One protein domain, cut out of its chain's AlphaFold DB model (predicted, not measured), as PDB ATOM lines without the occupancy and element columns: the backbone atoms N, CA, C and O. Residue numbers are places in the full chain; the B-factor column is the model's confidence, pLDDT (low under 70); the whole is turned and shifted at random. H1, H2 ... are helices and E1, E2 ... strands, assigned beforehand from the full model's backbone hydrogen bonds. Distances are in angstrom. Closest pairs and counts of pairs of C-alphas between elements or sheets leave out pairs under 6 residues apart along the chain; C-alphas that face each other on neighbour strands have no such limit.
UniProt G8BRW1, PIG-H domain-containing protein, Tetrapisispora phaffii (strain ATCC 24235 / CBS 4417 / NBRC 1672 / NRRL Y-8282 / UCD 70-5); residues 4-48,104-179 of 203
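Overview. This is residues 4 to 48 and 104 to 179 of the 203 residues of the protein "PIG-H domain-containing protein" of Tetrapisispora phaffii (strain ATCC 24235 / CBS 4417 / NBRC 1672 / NRRL Y-8282 / UCD 70-5) (UniProt G8BRW1). One broad, twisted sheet of six strands, E1 to E6, stands between two short helices, H1 and H2, which touch each other and graze the sheet, and the long hairpin E7 and E8 well away from the helices. The 121 printed residues hold two named helices and eight named strands in the order H1 E1 E2 E3 E4 E5 H2 E6 E7 E8. The large sheet runs E1 - E2 - E3 - E4 - E5 - E6, all antiparallel, E7 and E8 make an antiparallel sheet of their own, and the class is mixed, helices and strands. The whole is compact, with a radius of gyration of the C-alphas of 15.6 A, and spans 38 by 37 by 28 A.

Arrangement. Start with H1, residues 4 to 13, which only grazes the large sheet with residues 9 to 13. Next come E1, residues 16 to 23, E2, residues 27 to 34, and E3, residues 39 to 46, a meander, each strand the antiparallel neighbour of the one before; look at N 20 and O 31, 2.8 A, and N 30 and O 43, 2.8 A. E4, residues 104 to 109, is antiparallel to E3, with N 42 and O 106 at 2.8 A. E5, residues 113 to 119, forms a hairpin with E4, with N 107 and O 115 at 2.7 A. H2, residues 127 to 134, touches H1 about perpendicular at 79 degrees, the closest C-alphas being those of Met 5 and Tyr 127, 7.4 A apart; it too only grazes the sheet. Every O i to N i+4 pair of H2 is within hydrogen-bond range, and 5 of 6 in H1. E6, residues 135 to 141, is an edge strand beside E5, with N 116 and O 138 at 2.8 A. E7, residues 145 to 155, meets E6 only through their link and forms a hairpin with E8, residues 159 to 168, with N 151 and O 163 at 3.0 A. Residues 165 to 166 of E8 also pair antiparallel with residues 175 to 176.

Along the chain. Find C-alpha 4 at (128.296, 112.501, 229.723), where H1 begins; it is 14.0 A long. E2 and E3 measure 22.4 A and 23.1 A. E7, 26.5 A, bends by 54 degrees at residue 152, and E8, 27.0 A, ends at C-alpha 168, (161.381, 102.263, 225.153).

Size, cuts and confidence. The two C-alphas farthest apart, those of Thr 14 and Gly 157, are 45.0 A apart. Residues 49 to 103 are not printed, and C-alphas 48 and 104 are 14.5 A apart across this cut. Of the links that are printed whole, none is long. Look for pLDDT under 70 at residues 4 to 15, 152 to 162 and 178 to 179.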
ATOM      1  N   ASP A   4     127.750 113.151 230.931       57.41
ATOM      2  CA  ASP A   4     128.296 112.501 229.723       57.41
ATOM      3  C   ASP A   4     129.652 111.784 229.873       57.41
ATOM      4  O   ASP A   4     129.901 110.789 229.186       57.41
ATOM      5  N   MET A   5     130.555 112.289 230.723       59.25
ATOM      6  CA  MET A   5     131.853 111.646 230.983       59.25
ATOM      7  C   MET A   5     131.720 110.506 231.993       59.25
ATOM      8  O   MET A   5     132.326 109.451 231.792       59.25
ATOM      9  N   ILE A   6     130.906 110.701 233.037       55.00
ATOM     10  CA  ILE A   6     130.602 109.648 234.006       55.00
ATOM     11  C   ILE A   6     129.780 108.556 233.325       55.00
ATOM     12  O   ILE A   6     130.047 107.393 233.566       55.00
ATOM     13  N   ASP A   7     128.861 108.868 232.413       55.06
ATOM     14  CA  ASP A   7     128.068 107.849 231.717       55.06
ATOM     15  C   ASP A   7     128.934 106.999 230.771       55.06
ATOM     16  O   ASP A   7     128.762 105.785 230.702       55.06
ATOM     17  N   ASN A   8     129.955 107.577 230.125       55.22
ATOM     18  CA  ASN A   8     130.951 106.792 229.378       55.22
ATOM     19  C   ASN A   8     131.856 105.940 230.290       55.22
ATOM     20  O   ASN A   8     132.350 104.894 229.856       55.22
ATOM     21  N   MET A   9     132.092 106.365 231.535       53.34
ATOM     22  CA  MET A   9     132.729 105.520 232.549       53.34
ATOM     23  C   MET A   9     131.786 104.416 233.028       53.34
ATOM     24  O   MET A   9     132.205 103.267 233.056       53.34
ATOM     25  N   LYS A  10     130.512 104.722 233.289       45.34
ATOM     26  CA  LYS A  10     129.466 103.778 233.708       45.34
ATOM     27  C   LYS A  10     129.203 102.693 232.671       45.34
ATOM     28  O   LYS A  10     129.041 101.532 233.020       45.34
ATOM     29  N   VAL A  11     129.260 103.019 231.380       50.62
ATOM     30  CA  VAL A  11     129.187 102.010 230.305       50.62
ATOM     31  C   VAL A  11     130.426 101.092 230.295       50.62
ATOM     32  O   VAL A  11     130.348  99.958 229.826       50.62
ATOM     33  N   LYS A  12     131.568 101.527 230.852       51.25
ATOM     34  CA  LYS A  12     132.758 100.683 231.089       51.25
ATOM     35  C   LYS A  12     132.773 100.002 232.466       51.25
ATOM     36  O   LYS A  12     133.522  99.035 232.633       51.25
ATOM     37  N   GLU A  13     131.964 100.452 233.426       53.53
ATOM     38  CA  GLU A  13     131.880  99.902 234.791       53.53
ATOM     39  C   GLU A  13     131.383  98.452 234.815       53.53
ATOM     40  O   GLU A  13     131.763  97.700 235.711       53.53
ATOM     41  N   THR A  14     130.642  97.991 233.802       56.41
ATOM     42  CA  THR A  14     130.111  96.614 233.741       56.41
ATOM     43  C   THR A  14     131.209  95.538 233.874       56.41
ATOM     44  O   THR A  14     130.967  94.450 234.412       56.41
ATOM     45  N   ASN A  15     132.450  95.869 233.488       63.62
ATOM     46  CA  ASN A  15     133.624  94.985 233.546       63.62
ATOM     47  C   ASN A  15     134.666  95.359 234.623       63.62
ATOM     48  O   ASN A  15     135.696  94.680 234.742       63.62
ATOM     49  N   GLN A  16     134.428  96.410 235.410       70.75
ATOM     50  CA  GLN A  16     135.351  96.870 236.451       70.75
ATOM     51  C   GLN A  16     134.995  96.231 237.800       70.75
ATOM     52  O   GLN A  16     133.826  96.029 238.120       70.75
ATOM     53  N   ALA A  17     136.015  95.819 238.551       74.69
ATOM     54  CA  ALA A  17     135.863  95.245 239.889       74.69
ATOM     55  C   ALA A  17     135.994  96.307 240.979       74.69
ATOM     56  O   ALA A  17     135.344  96.207 242.011       74.69
ATOM     57  N   GLU A  18     136.850  97.302 240.751       84.31
ATOM     58  CA  GLU A  18     137.194  98.307 241.747       84.31
ATOM     59  C   GLU A  18     137.556  99.617 241.043       84.31
ATOM     60  O   GLU A  18     138.313  99.611 240.065       84.31
ATOM     61  N   LEU A  19     137.004 100.727 241.536       86.56
ATOM     62  CA  LEU A  19     137.303 102.080 241.081       86.56
ATOM     63  C   LEU A  19     137.781 102.905 242.277       86.56
ATOM     64  O   LEU A  19     137.000 103.249 243.162       86.56
ATOM     65  N   THR A  20     139.064 103.244 242.295       89.06
ATOM     66  CA  THR A  20     139.654 104.123 243.304       89.06
ATOM     67  C   THR A  20     139.780 105.530 242.734       89.06
ATOM     68  O   THR A  20     140.335 105.724 241.652       89.06
ATOM     69  N   THR A  21     139.296 106.527 243.471       88.69
ATOM     70  CA  THR A  21     139.434 107.939 243.092       88.69
ATOM     71  C   THR A  21     140.421 108.621 244.029       88.69
ATOM     72  O   THR A  21     140.259 108.579 245.245       88.69
ATOM     73  N   ILE A  22     141.451 109.250 243.465       86.00
ATOM     74  CA  ILE A  22     142.460 110.005 244.210       86.00
ATOM     75  C   ILE A  22     142.387 111.462 243.766       86.00
ATOM     76  O   ILE A  22     142.767 111.816 242.646       86.00
ATOM     77  N   GLU A  23     141.931 112.326 244.665       83.56
ATOM     78  CA  GLU A  23     141.882 113.762 244.419       83.56
ATOM     79  C   GLU A  23     143.215 114.432 244.752       83.56
ATOM     80  O   GLU A  23     143.785 114.266 245.833       83.56
ATOM     81  N   ARG A  24     143.723 115.242 243.822       81.38
ATOM     82  CA  ARG A  24     144.892 116.103 244.022       81.38
ATOM     83  C   ARG A  24     144.527 117.549 243.693       81.38
ATOM     84  O   ARG A  24     143.484 117.847 243.118       81.38
ATOM     85  N   LYS A  25     145.414 118.486 244.044       75.38
ATOM     86  CA  LYS A  25     145.173 119.930 243.858       75.38
ATOM     87  C   LYS A  25     144.822 120.302 242.409       75.38
ATOM     88  O   LYS A  25     143.953 121.137 242.192       75.38
ATOM     89  N   ASN A  26     145.484 119.680 241.428       72.00
ATOM     90  CA  ASN A  26     145.389 120.066 240.012       72.00
ATOM     91  C   ASN A  26     144.683 119.034 239.120       72.00
ATOM     92  O   ASN A  26     144.325 119.359 237.984       72.00
ATOM     93  N   TYR A  27     144.504 117.808 239.607       78.12
ATOM     94  CA  TYR A  27     143.944 116.698 238.847       78.12
ATOM     95  C   TYR A  27     143.242 115.700 239.768       78.12
ATOM     96  O   TYR A  27     143.546 115.629 240.958       78.12
ATOM     97  N   THR A  28     142.349 114.916 239.185       82.94
ATOM     98  CA  THR A  28     141.728 113.744 239.793       82.94
ATOM     99  C   THR A  28     142.220 112.520 239.035       82.94
ATOM    100  O   THR A  28     142.189 112.494 237.802       82.94
ATOM    101  N   LEU A  29     142.738 111.542 239.770       84.62
ATOM    102  CA  LEU A  29     143.200 110.272 239.226       84.62
ATOM    103  C   LEU A  29     142.151 109.204 239.524       84.62
ATOM    104  O   LEU A  29     141.847 108.943 240.685       84.62
ATOM    105  N   TYR A  30     141.642 108.579 238.472       87.94
ATOM    106  CA  TYR A  30     140.768 107.421 238.556       87.94
ATOM    107  C   TYR A  30     141.588 106.178 238.242       87.94
ATOM    108  O   TYR A  30     142.194 106.090 237.171       87.94
ATOM    109  N   VAL A  31     141.623 105.241 239.180       89.00
ATOM    110  CA  VAL A  31     142.282 103.945 239.029       89.00
ATOM    111  C   VAL A  31     141.192 102.895 238.944       89.00
ATOM    112  O   VAL A  31     140.476 102.674 239.916       89.00
ATOM    113  N   SER A  32     141.046 102.262 237.788       90.06
ATOM    114  CA  SER A  32     140.094 101.176 237.597       90.06
ATOM    115  C   SER A  32     140.813  99.847 237.420       90.06
ATOM    116  O   SER A  32     141.693  99.679 236.568       90.06
ATOM    117  N   LYS A  33     140.421  98.872 238.237       88.69
ATOM    118  CA  LYS A  33     140.888  97.491 238.159       88.69
ATOM    119  C   LYS A  33     139.799  96.643 237.523       88.69
ATOM    120  O   LYS A  33     138.656  96.626 237.979       88.69
ATOM    121  N   PHE A  34     140.141  95.929 236.458       87.19
ATOM    122  CA  PHE A  34     139.188  95.052 235.779       87.19
ATOM    123  C   PHE A  34     139.005  93.740 236.548       87.19
ATOM    124  O   PHE A  34     139.953  93.245 237.163       87.19
ATOM    125  N   LYS A  35     137.812  93.132 236.461       84.31
ATOM    126  CA  LYS A  35     137.477  91.850 237.128       84.31
ATOM    127  C   LYS A  35     138.453  90.715 236.810       84.31
ATOM    128  O   LYS A  35     138.682  89.849 237.641       84.31
ATOM    129  N   SER A  36     139.076  90.747 235.635       81.50
ATOM    130  CA  SER A  36     140.076  89.761 235.220       81.50
ATOM    131  C   SER A  36     141.413  89.865 235.967       81.50
ATOM    132  O   SER A  36     142.243  88.972 235.819       81.50
ATOM    133  N   GLY A  37     141.680  90.969 236.678       79.94
ATOM    134  CA  GLY A  37     142.973  91.256 237.316       79.94
ATOM    135  C   GLY A  37     144.143  91.455 236.342       79.94
ATOM    136  O   GLY A  37     145.265  91.705 236.774       79.94
ATOM    137  N   ARG A  38     143.897  91.355 235.030       84.75
ATOM    138  CA  ARG A  38     144.911  91.467 233.967       84.75
ATOM    139  C   ARG A  38     145.085  92.888 233.445       84.75
ATOM    140  O   ARG A  38     146.017  93.143 232.692       84.75
ATOM    141  N   CYS A  39     144.183  93.793 233.809       87.06
ATOM    142  CA  CYS A  39     144.174  95.156 233.311       87.06
ATOM    143  C   CYS A  39     143.996  96.146 234.464       87.06
ATOM    144  O   CYS A  39     143.110  95.972 235.310       87.06
ATOM    145  N   LEU A  40     144.840  97.174 234.468       90.00
ATOM    146  CA  LEU A  40     144.769  98.310 235.376       90.00
ATOM    147  C   LEU A  40     144.771  99.585 234.539       90.00
ATOM    148  O   LEU A  40     145.711  99.831 233.785       90.00
ATOM    149  N   GLN A  41     143.718 100.385 234.646       89.62
ATOM    150  CA  GLN A  41     143.591 101.625 233.900       89.62
ATOM    151  C   GLN A  41     143.687 102.817 234.845       89.62
ATOM    152  O   GLN A  41     143.055 102.869 235.895       89.62
ATOM    153  N   PHE A  42     144.469 103.797 234.424       89.06
ATOM    154  CA  PHE A  42     144.657 105.066 235.095       89.06
ATOM    155  C   PHE A  42     144.153 106.162 234.176       89.06
ATOM    156  O   PHE A  42     144.596 106.277 233.032       89.06
ATOM    157  N   LEU A  43     143.236 106.979 234.665       87.75
ATOM    158  CA  LEU A  43     142.707 108.116 233.932       87.75
ATOM    159  C   LEU A  43     142.907 109.383 234.751       87.75
ATOM    160  O   LEU A  43     142.527 109.462 235.917       87.75
ATOM    161  N   ILE A  44     143.507 110.378 234.115       85.25
ATOM    162  CA  ILE A  44     143.885 111.636 234.738       85.25
ATOM    163  C   ILE A  44     143.011 112.736 234.157       85.25
ATOM    164  O   ILE A  44     143.145 113.103 232.987       85.25
ATOM    165  N   LEU A  45     142.136 113.288 234.996       83.94
ATOM    166  CA  LEU A  45     141.310 114.436 234.647       83.94
ATOM    167  C   LEU A  45     141.847 115.697 235.321       83.94
ATOM    168  O   LEU A  45     142.139 115.679 236.515       83.94
ATOM    169  N   PRO A  46     141.947 116.831 234.614       82.12
ATOM    170  CA  PRO A  46     142.250 118.093 235.267       82.12
ATOM    171  C   PRO A  46     141.057 118.526 236.132       82.12
ATOM    172  O   PRO A  46     139.930 118.585 235.647       82.12
ATOM    173  N   LYS A  47     141.315 118.907 237.391       80.81
ATOM    174  CA  LYS A  47     140.268 119.212 238.390       80.81
ATOM    175  C   LYS A  47     139.269 120.273 237.913       80.81
ATOM    176  O   LYS A  47     138.069 120.161 238.108       80.81
ATOM    177  N   ASN A  48     139.788 121.285 237.223       82.69
ATOM    178  CA  ASN A  48     139.020 122.409 236.696       82.69
ATOM    179  C   ASN A  48     138.889 122.324 235.167       82.69
ATOM    180  O   ASN A  48     139.170 123.307 234.481       82.69
ATOM    181  N   ASN A 104     144.411 112.588 229.758       85.62
ATOM    182  CA  ASN A 104     145.359 111.503 229.549       85.62
ATOM    183  C   ASN A 104     144.892 110.266 230.305       85.62
ATOM    184  O   ASN A 104     144.455 110.356 231.452       85.62
ATOM    185  N   SER A 105     145.037 109.102 229.689       87.44
ATOM    186  CA  SER A 105     144.976 107.824 230.385       87.44
ATOM    187  C   SER A 105     146.107 106.923 229.954       87.44
ATOM    188  O   SER A 105     146.573 106.987 228.820       87.44
ATOM    189  N   PHE A 106     146.505 106.039 230.851       88.69
ATOM    190  CA  PHE A 106     147.341 104.909 230.503       88.69
ATOM    191  C   PHE A 106     146.752 103.639 231.109       88.69
ATOM    192  O   PHE A 106     146.128 103.658 232.167       88.69
ATOM    193  N   MET A 107     146.900 102.535 230.400       89.94
ATOM    194  CA  MET A 107     146.327 101.247 230.739       89.94
ATOM    195  C   MET A 107     147.434 100.208 230.689       89.94
ATOM    196  O   MET A 107     148.078 100.026 229.658       89.94
ATOM    197  N   VAL A 108     147.657  99.542 231.814       90.12
ATOM    198  CA  VAL A 108     148.629  98.465 231.956       90.12
ATOM    199  C   VAL A 108     147.913  97.150 231.686       90.12
ATOM    200  O   VAL A 108     146.999  96.766 232.419       90.12
ATOM    201  N   LEU A 109     148.336  96.465 230.629       91.25
ATOM    202  CA  LEU A 109     147.896  95.128 230.262       91.25
ATOM    203  C   LEU A 109     148.979  94.146 230.713       91.25
ATOM    204  O   LEU A 109     150.056  94.070 230.118       91.25
ATOM    205  N   LYS A 110     148.702  93.412 231.791       87.44
ATOM    206  CA  LYS A 110     149.647  92.469 232.397       87.44
ATOM    207  C   LYS A 110     150.093  91.433 231.361       87.44
ATOM    208  O   LYS A 110     149.236  90.786 230.765       87.44
ATOM    209  N   ASN A 111     151.404  91.264 231.196       88.81
ATOM    210  CA  ASN A 111     152.053  90.373 230.223       88.81
ATOM    211  C   ASN A 111     151.888  90.774 228.739       88.81
ATOM    212  O   ASN A 111     152.098  89.950 227.849       88.81
ATOM    213  N   TYR A 112     151.426  91.996 228.451       92.12
ATOM    214  CA  TYR A 112     151.280  92.485 227.074       92.12
ATOM    215  C   TYR A 112     151.978  93.823 226.868       92.12
ATOM    216  O   TYR A 112     152.644  94.014 225.848       92.12
ATOM    217  N   GLY A 113     151.825  94.757 227.812       91.69
ATOM    218  CA  GLY A 113     152.435  96.080 227.731       91.69
ATOM    219  C   GLY A 113     151.545  97.202 228.258       91.69
ATOM    220  O   GLY A 113     150.684  96.996 229.115       91.69
ATOM    221  N   ILE A 114     151.767  98.410 227.748       91.38
ATOM    222  CA  ILE A 114     151.113  99.636 228.208       91.38
ATOM    223  C   ILE A 114     150.484 100.352 227.022       91.38
ATOM    224  O   ILE A 114     151.147 100.655 226.034       91.38
ATOM    225  N   GLN A 115     149.200 100.670 227.143       91.94
ATOM    226  CA  GLN A 115     148.505 101.544 226.213       91.94
ATOM    227  C   GLN A 115     148.395 102.940 226.813       91.94
ATOM    228  O   GLN A 115     147.820 103.112 227.883       91.94
ATOM    229  N   VAL A 116     148.891 103.945 226.110       90.88
ATOM    230  CA  VAL A 116     148.727 105.358 226.446       90.88
ATOM    231  C   VAL A 116     147.670 105.937 225.525       90.88
ATOM    232  O   VAL A 116     147.629 105.631 224.334       90.88
ATOM    233  N   SER A 117     146.796 106.779 226.054       90.25
ATOM    234  CA  SER A 117     145.871 107.534 225.229       90.25
ATOM    235  C   SER A 117     145.735 108.965 225.706       90.25
ATOM    236  O   SER A 117     145.558 109.209 226.900       90.25
ATOM    237  N   SER A 118     145.739 109.895 224.763       89.31
ATOM    238  CA  SER A 118     145.475 111.309 225.009       89.31
ATOM    239  C   SER A 118     144.281 111.765 224.188       89.31
ATOM    240  O   SER A 118     144.081 111.349 223.044       89.31
ATOM    241  N   VAL A 119     143.462 112.626 224.781       88.31
ATOM    242  CA  VAL A 119     142.367 113.308 224.092       88.31
ATOM    243  C   VAL A 119     142.634 114.801 224.159       88.31
ATOM    244  O   VAL A 119     142.576 115.417 225.228       88.31
ATOM    245  N   LYS A 120     142.919 115.384 222.994       83.88
ATOM    246  CA  LYS A 120     143.160 116.817 222.820       83.88
ATOM    247  C   LYS A 120     142.365 117.314 221.618       83.88
ATOM    248  O   LYS A 120     142.801 117.155 220.484       83.88
ATOM    249  N   GLY A 121     141.193 117.879 221.880       84.56
ATOM    250  CA  GLY A 121     140.234 118.250 220.839       84.56
ATOM    251  C   GLY A 121     140.093 119.752 220.597       84.56
ATOM    252  O   GLY A 121     141.074 120.490 220.663       84.56
ATOM    253  N   ILE A 122     138.859 120.194 220.341       86.06
ATOM    254  CA  ILE A 122     138.467 121.595 220.100       86.06
ATOM    255  C   ILE A 122     137.569 122.076 221.251       86.06
ATOM    256  O   ILE A 122     136.763 121.297 221.761       86.06
ATOM    257  N   ASN A 123     137.681 123.348 221.670       85.19
ATOM    258  CA  ASN A 123     136.946 123.857 222.845       85.19
ATOM    259  C   ASN A 123     135.415 123.825 222.695       85.19
ATOM    260  O   ASN A 123     134.707 123.699 223.689       85.19
ATOM    261  N   ILE A 124     134.913 123.961 221.467       85.19
ATOM    262  CA  ILE A 124     133.471 123.986 221.175       85.19
ATOM    263  C   ILE A 124     132.875 122.575 221.216       85.19
ATOM    264  O   ILE A 124     131.684 122.400 221.454       85.19
ATOM    265  N   PHE A 125     133.691 121.552 220.962       85.38
ATOM    266  CA  PHE A 125     133.190 120.193 220.849       85.38
ATOM    267  C   PHE A 125     132.963 119.578 222.236       85.38
ATOM    268  O   PHE A 125     133.840 119.668 223.103       85.38
ATOM    269  N   PRO A 126     131.826 118.891 222.455       85.81
ATOM    270  CA  PRO A 126     131.631 118.085 223.648       85.81
ATOM    271  C   PRO A 126     132.681 116.973 223.704       85.81
ATOM    272  O   PRO A 126     133.184 116.502 222.676       85.81
ATOM    273  N   TYR A 127     132.984 116.507 224.917       83.75
ATOM    274  CA  TYR A 127     134.046 115.526 225.130       83.75
ATOM    275  C   TYR A 127     133.878 114.264 224.273       83.75
ATOM    276  O   TYR A 127     134.857 113.799 223.709       83.75
ATOM    277  N   LYS A 128     132.650 113.760 224.089       85.88
ATOM    278  CA  LYS A 128     132.371 112.578 223.251       85.88
ATOM    279  C   LYS A 128     132.846 112.746 221.803       85.88
ATOM    280  O   LYS A 128     133.421 111.821 221.234       85.88
ATOM    281  N   LEU A 129     132.647 113.926 221.211       88.31
ATOM    282  CA  LEU A 129     133.142 114.210 219.859       88.31
ATOM    283  C   LEU A 129     134.661 114.387 219.866       88.31
ATOM    284  O   LEU A 129     135.339 113.870 218.981       88.31
ATOM    285  N   ASN A 130     135.206 115.040 220.893       89.44
ATOM    286  CA  ASN A 130     136.653 115.158 221.043       89.44
ATOM    287  C   ASN A 130     137.335 113.788 221.188       89.44
ATOM    288  O   ASN A 130     138.349 113.538 220.543       89.44
ATOM    289  N   GLU A 131     136.758 112.874 221.962       88.19
ATOM    290  CA  GLU A 131     137.235 111.500 222.089       88.19
ATOM    291  C   GLU A 131     137.102 110.743 220.761       88.19
ATOM    292  O   GLU A 131     138.020 110.034 220.365       88.19
ATOM    293  N   LYS A 132     135.997 110.911 220.029       88.81
ATOM    294  CA  LYS A 132     135.792 110.211 218.755       88.81
ATOM    295  C   LYS A 132     136.786 110.633 217.669       88.81
ATOM    296  O   LYS A 132     137.278 109.775 216.944       88.81
ATOM    297  N   TYR A 133     137.053 111.932 217.538       88.75
ATOM    298  CA  TYR A 133     137.825 112.472 216.410       88.75
ATOM    299  C   TYR A 133     139.283 112.803 216.741       88.75
ATOM    300  O   TYR A 133     140.112 112.841 215.837       88.75
ATOM    301  N   PHE A 134     139.612 113.044 218.014       89.12
ATOM    302  CA  PHE A 134     140.931 113.545 218.419       89.12
ATOM    303  C   PHE A 134     141.642 112.664 219.448       89.12
ATOM    304  O   PHE A 134     142.707 113.041 219.946       89.12
ATOM    305  N   LYS A 135     141.084 111.498 219.787       90.31
ATOM    306  CA  LYS A 135     141.781 110.533 220.635       90.31
ATOM    307  C   LYS A 135     142.958 109.929 219.886       90.31
ATOM    308  O   LYS A 135     142.806 109.377 218.799       90.31
ATOM    309  N   LYS A 136     144.124 109.985 220.515       90.06
ATOM    310  CA  LYS A 136     145.324 109.278 220.082       90.06
ATOM    311  C   LYS A 136     145.558 108.116 221.025       90.06
ATOM    312  O   LYS A 136     145.470 108.294 222.236       90.06
ATOM    313  N   ASN A 137     145.841 106.948 220.465       90.50
ATOM    314  CA  ASN A 137     146.219 105.760 221.214       90.50
ATOM    315  C   ASN A 137     147.607 105.328 220.751       90.50
ATOM    316  O   ASN A 137     147.847 105.205 219.553       90.50
ATOM    317  N   GLU A 138     148.482 105.062 221.703       90.88
ATOM    318  CA  GLU A 138     149.808 104.505 221.483       90.88
ATOM    319  C   GLU A 138     149.928 103.251 222.339       90.88
ATOM    320  O   GLU A 138     149.561 103.260 223.513       90.88
ATOM    321  N   PHE A 139     150.401 102.156 221.753       92.44
ATOM    322  CA  PHE A 139     150.608 100.908 222.477       92.44
ATOM    323  C   PHE A 139     152.084 100.536 222.456       92.44
ATOM    324  O   PHE A 139     152.708 100.482 221.398       92.44
ATOM    325  N   TYR A 140     152.612 100.251 223.639       91.19
ATOM    326  CA  TYR A 140     153.985  99.837 223.868       91.19
ATOM    327  C   TYR A 140     153.969  98.409 224.395       91.19
ATOM    328  O   TYR A 140     153.464  98.157 225.487       91.19
ATOM    329  N   SER A 141     154.501  97.473 223.611       92.50
ATOM    330  CA  SER A 141     154.595  96.069 224.015       92.50
ATOM    331  C   SER A 141     155.611  95.901 225.145       92.50
ATOM    332  O   SER A 141     156.637  96.580 225.159       92.50
ATOM    333  N   GLU A 142     155.371  94.954 226.046       92.19
ATOM    334  CA  GLU A 142     156.284  94.584 227.134       92.19
ATOM    335  C   GLU A 142     157.726  94.371 226.652       92.19
ATOM    336  O   GLU A 142     158.650  94.936 227.221       92.19
ATOM    337  N   ASN A 143     157.917  93.687 225.520       92.25
ATOM    338  CA  ASN A 143     159.248  93.414 224.960       92.25
ATOM    339  C   ASN A 143     160.007  94.678 224.518       92.25
ATOM    340  O   ASN A 143     161.227  94.650 224.330       92.25
ATOM    341  N   THR A 144     159.284  95.777 224.294       92.44
ATOM    342  CA  THR A 144     159.852  97.071 223.896       92.44
ATOM    343  C   THR A 144     160.090  97.993 225.084       92.44
ATOM    344  O   THR A 144     160.902  98.910 224.974       92.44
ATOM    345  N   ILE A 145     159.421  97.756 226.213       90.25
ATOM    346  CA  ILE A 145     159.580  98.556 227.424       90.25
ATOM    347  C   ILE A 145     160.849  98.078 228.127       90.25
ATOM    348  O   ILE A 145     160.983  96.911 228.479       90.25
ATOM    349  N   VAL A 146     161.805  98.985 228.291       89.94
ATOM    350  CA  VAL A 146     163.047  98.715 229.020       89.94
ATOM    351  C   VAL A 146     162.822  98.944 230.505       89.94
ATOM    352  O   VAL A 146     163.200  98.102 231.310       89.94
ATOM    353  N   ASP A 147     162.209 100.076 230.852       85.50
ATOM    354  CA  ASP A 147     161.942 100.444 232.237       85.50
ATOM    355  C   ASP A 147     160.841 101.513 232.343       85.50
ATOM    356  O   ASP A 147     160.519 102.207 231.366       85.50
ATOM    357  N   ILE A 148     160.282 101.660 233.542       85.31
ATOM    358  CA  ILE A 148     159.342 102.713 233.922       85.31
ATOM    359  C   ILE A 148     159.992 103.546 235.019       85.31
ATOM    360  O   ILE A 148     160.131 103.101 236.155       85.31
ATOM    361  N   ILE A 149     160.335 104.788 234.694       83.50
ATOM    362  CA  ILE A 149     161.007 105.680 235.634       83.50
ATOM    363  C   ILE A 149     160.040 106.724 236.184       83.50
ATOM    364  O   ILE A 149     159.222 107.300 235.460       83.50
ATOM    365  N   ILE A 150     160.171 106.998 237.476       80.06
ATOM    366  CA  ILE A 150     159.664 108.218 238.099       80.06
ATOM    367  C   ILE A 150     160.874 109.118 238.257       80.06
ATOM    368  O   ILE A 150     161.825 108.744 238.937       80.06
ATOM    369  N   ASN A 151     160.851 110.283 237.621       72.81
ATOM    370  CA  ASN A 151     161.941 111.235 237.755       72.81
ATOM    371  C   ASN A 151     161.430 112.609 238.177       72.81
ATOM    372  O   ASN A 151     160.290 112.998 237.902       72.81
ATOM    373  N   GLU A 152     162.304 113.336 238.855       69.25
ATOM    374  CA  GLU A 152     162.119 114.724 239.232       69.25
ATOM    375  C   GLU A 152     162.646 115.632 238.118       69.25
ATOM    376  O   GLU A 152     163.625 115.344 237.429       69.25
ATOM    377  N   GLY A 153     161.970 116.749 237.893       66.25
ATOM    378  CA  GLY A 153     162.381 117.761 236.935       66.25
ATOM    379  C   GLY A 153     162.057 119.145 237.442       66.25
ATOM    380  O   GLY A 153     161.043 119.362 238.095       66.25
ATOM    381  N   PHE A 154     162.905 120.104 237.100       68.88
ATOM    382  CA  PHE A 154     162.670 121.498 237.435       68.88
ATOM    383  C   PHE A 154     161.943 122.188 236.286       68.88
ATOM    384  O   PHE A 154     162.395 122.189 235.139       68.88
ATOM    385  N   LYS A 155     160.803 122.804 236.590       64.19
ATOM    386  CA  LYS A 155     160.120 123.727 235.683       64.19
ATOM    387  C   LYS A 155     160.569 125.164 235.967       64.19
ATOM    388  O   LYS A 155     161.072 125.466 237.047       64.19
ATOM    389  N   LYS A 156     160.374 126.060 234.989       59.78
ATOM    390  CA  LYS A 156     160.605 127.511 235.124       59.78
ATOM    391  C   LYS A 156     160.109 128.020 236.485       59.78
ATOM    392  O   LYS A 156     158.952 127.790 236.827       59.78
ATOM    393  N   GLY A 157     160.987 128.712 237.214       57.72
ATOM    394  CA  GLY A 157     160.731 129.168 238.584       57.72
ATOM    395  C   GLY A 157     161.106 128.159 239.676       57.72
ATOM    396  O   GLY A 157     160.510 128.208 240.743       57.72
ATOM    397  N   PHE A 158     162.053 127.243 239.415       65.69
ATOM    398  CA  PHE A 158     162.567 126.248 240.377       65.69
ATOM    399  C   PHE A 158     161.502 125.313 240.971       65.69
ATOM    400  O   PHE A 158     161.687 124.726 242.034       65.69
ATOM    401  N   GLN A 159     160.379 125.138 240.277       53.59
ATOM    402  CA  GLN A 159     159.331 124.236 240.729       53.59
ATOM    403  C   GLN A 159     159.723 122.790 240.409       53.59
ATOM    404  O   GLN A 159     159.855 122.446 239.234       53.59
ATOM    405  N   VAL A 160     159.858 121.945 241.435       50.31
ATOM    406  CA  VAL A 160     160.049 120.496 241.268       50.31
ATOM    407  C   VAL A 160     158.752 119.867 240.759       50.31
ATOM    408  O   VAL A 160     157.660 120.124 241.274       50.31
ATOM    409  N   VAL A 161     158.871 119.055 239.717       65.62
ATOM    410  CA  VAL A 161     157.789 118.330 239.063       65.62
ATOM    411  C   VAL A 161     158.207 116.876 238.921       65.62
ATOM    412  O   VAL A 161     159.255 116.590 238.359       65.62
ATOM    413  N   PHE A 162     157.360 115.958 239.372       65.38
ATOM    414  CA  PHE A 162     157.548 114.529 239.154       65.38
ATOM    415  C   PHE A 162     156.873 114.117 237.848       65.38
ATOM    416  O   PHE A 162     155.711 114.471 237.610       65.38
ATOM    417  N   TYR A 163     157.581 113.369 237.010       74.38
ATOM    418  CA  TYR A 163     157.033 112.776 235.798       74.38
ATOM    419  C   TYR A 163     157.263 111.271 235.787       74.38
ATOM    420  O   TYR A 163     158.326 110.774 236.149       74.38
ATOM    421  N   LEU A 164     156.229 110.556 235.355       81.56
ATOM    422  CA  LEU A 164     156.299 109.136 235.051       81.56
ATOM    423  C   LEU A 164     156.603 109.002 233.559       81.56
ATOM    424  O   LEU A 164     155.880 109.572 232.732       81.56
ATOM    425  N   ALA A 165     157.660 108.275 233.217       84.19
ATOM    426  CA  ALA A 165     158.091 108.073 231.841       84.19
ATOM    427  C   ALA A 165     158.373 106.598 231.550       84.19
ATOM    428  O   ALA A 165     158.807 105.849 232.422       84.19
ATOM    429  N   LEU A 166     158.147 106.206 230.299       86.75
ATOM    430  CA  LEU A 166     158.565 104.922 229.754       86.75
ATOM    431  C   LEU A 166     159.882 105.086 229.003       86.75
ATOM    432  O   LEU A 166     160.010 105.952 228.129       86.75
ATOM    433  N   ILE A 167     160.832 104.209 229.314       87.56
ATOM    434  CA  ILE A 167     162.023 103.989 228.502       87.56
ATOM    435  C   ILE A 167     161.687 102.877 227.515       87.56
ATOM    436  O   ILE A 167     161.404 101.747 227.909       87.56
ATOM    437  N   ILE A 168     161.710 103.202 226.227       89.12
ATOM    438  CA  ILE A 168     161.381 102.263 225.153       89.12
ATOM    439  C   ILE A 168     162.644 101.967 224.356       89.12
ATOM    440  O   ILE A 168     163.395 102.871 223.981       89.12
ATOM    441  N   ARG A 169     162.878 100.687 224.074       89.25
ATOM    442  CA  ARG A 169     164.033 100.215 223.314       89.25
ATOM    443  C   ARG A 169     164.032 100.842 221.919       89.25
ATOM    444  O   ARG A 169     163.075 100.693 221.167       89.25
ATOM    445  N   GLY A 170     165.122 101.526 221.572       86.81
ATOM    446  CA  GLY A 170     165.293 102.168 220.264       86.81
ATOM    447  C   GLY A 170     164.568 103.510 220.097       86.81
ATOM    448  O   GLY A 170     164.692 104.128 219.038       86.81
ATOM    449  N   ALA A 171     163.849 104.001 221.110       86.69
ATOM    450  CA  ALA A 171     163.268 105.338 221.068       86.69
ATOM    451  C   ALA A 171     164.351 106.405 221.293       86.69
ATOM    452  O   ALA A 171     165.167 106.303 222.205       86.69
ATOM    453  N   LYS A 172     164.342 107.462 220.469       85.81
ATOM    454  CA  LYS A 172     165.265 108.605 220.616       85.81
ATOM    455  C   LYS A 172     164.891 109.532 221.776       85.81
ATOM    456  O   LYS A 172     165.737 110.274 222.255       85.81
ATOM    457  N   ASN A 173     163.626 109.496 222.199       84.00
ATOM    458  CA  ASN A 173     163.052 110.373 223.214       84.00
ATOM    459  C   ASN A 173     162.333 109.541 224.285       84.00
ATOM    460  O   ASN A 173     161.792 108.478 223.981       84.00
ATOM    461  N   LEU A 174     162.283 110.061 225.513       82.25
ATOM    462  CA  LEU A 174     161.477 109.502 226.602       82.25
ATOM    463  C   LEU A 174     159.982 109.696 226.325       82.25
ATOM    464  O   LEU A 174     159.546 110.807 226.013       82.25
ATOM    465  N   THR A 175     159.189 108.641 226.511       82.44
ATOM    466  CA  THR A 175     157.730 108.729 226.403       82.44
ATOM    467  C   THR A 175     157.144 109.093 227.757       82.44
ATOM    468  O   THR A 175     157.164 108.300 228.697       82.44
ATOM    469  N   LEU A 176     156.611 110.307 227.872       78.19
ATOM    470  CA  LEU A 176     156.012 110.800 229.110       78.19
ATOM    471  C   LEU A 176     154.577 110.283 229.257       78.19
ATOM    472  O   LEU A 176     153.711 110.593 228.442       78.19
ATOM    473  N   LEU A 177     154.314 109.538 230.332       72.81
ATOM    474  CA  LEU A 177     152.974 109.060 230.692       72.81
ATOM    475  C   LEU A 177     152.147 110.146 231.384       72.81
ATOM    476  O   LEU A 177     150.920 110.174 231.291       72.81
ATOM    477  N   LEU A 178     152.830 111.051 232.088       64.81
ATOM    478  CA  LEU A 178     152.229 112.107 232.892       64.81
ATOM    479  C   LEU A 178     152.980 113.424 232.697       64.81
ATOM    480  O   LEU A 178     154.052 113.636 233.259       64.81
ATOM    481  N   HIS A 179     152.375 114.354 231.961       55.56
ATOM    482  CA  HIS A 179     152.806 115.749 231.955       55.56
ATOM    483  C   HIS A 179     152.077 116.530 233.052       55.56
ATOM    484  O   HIS A 179     150.958 117.009 232.860       55.56
TER     485      HIS A 179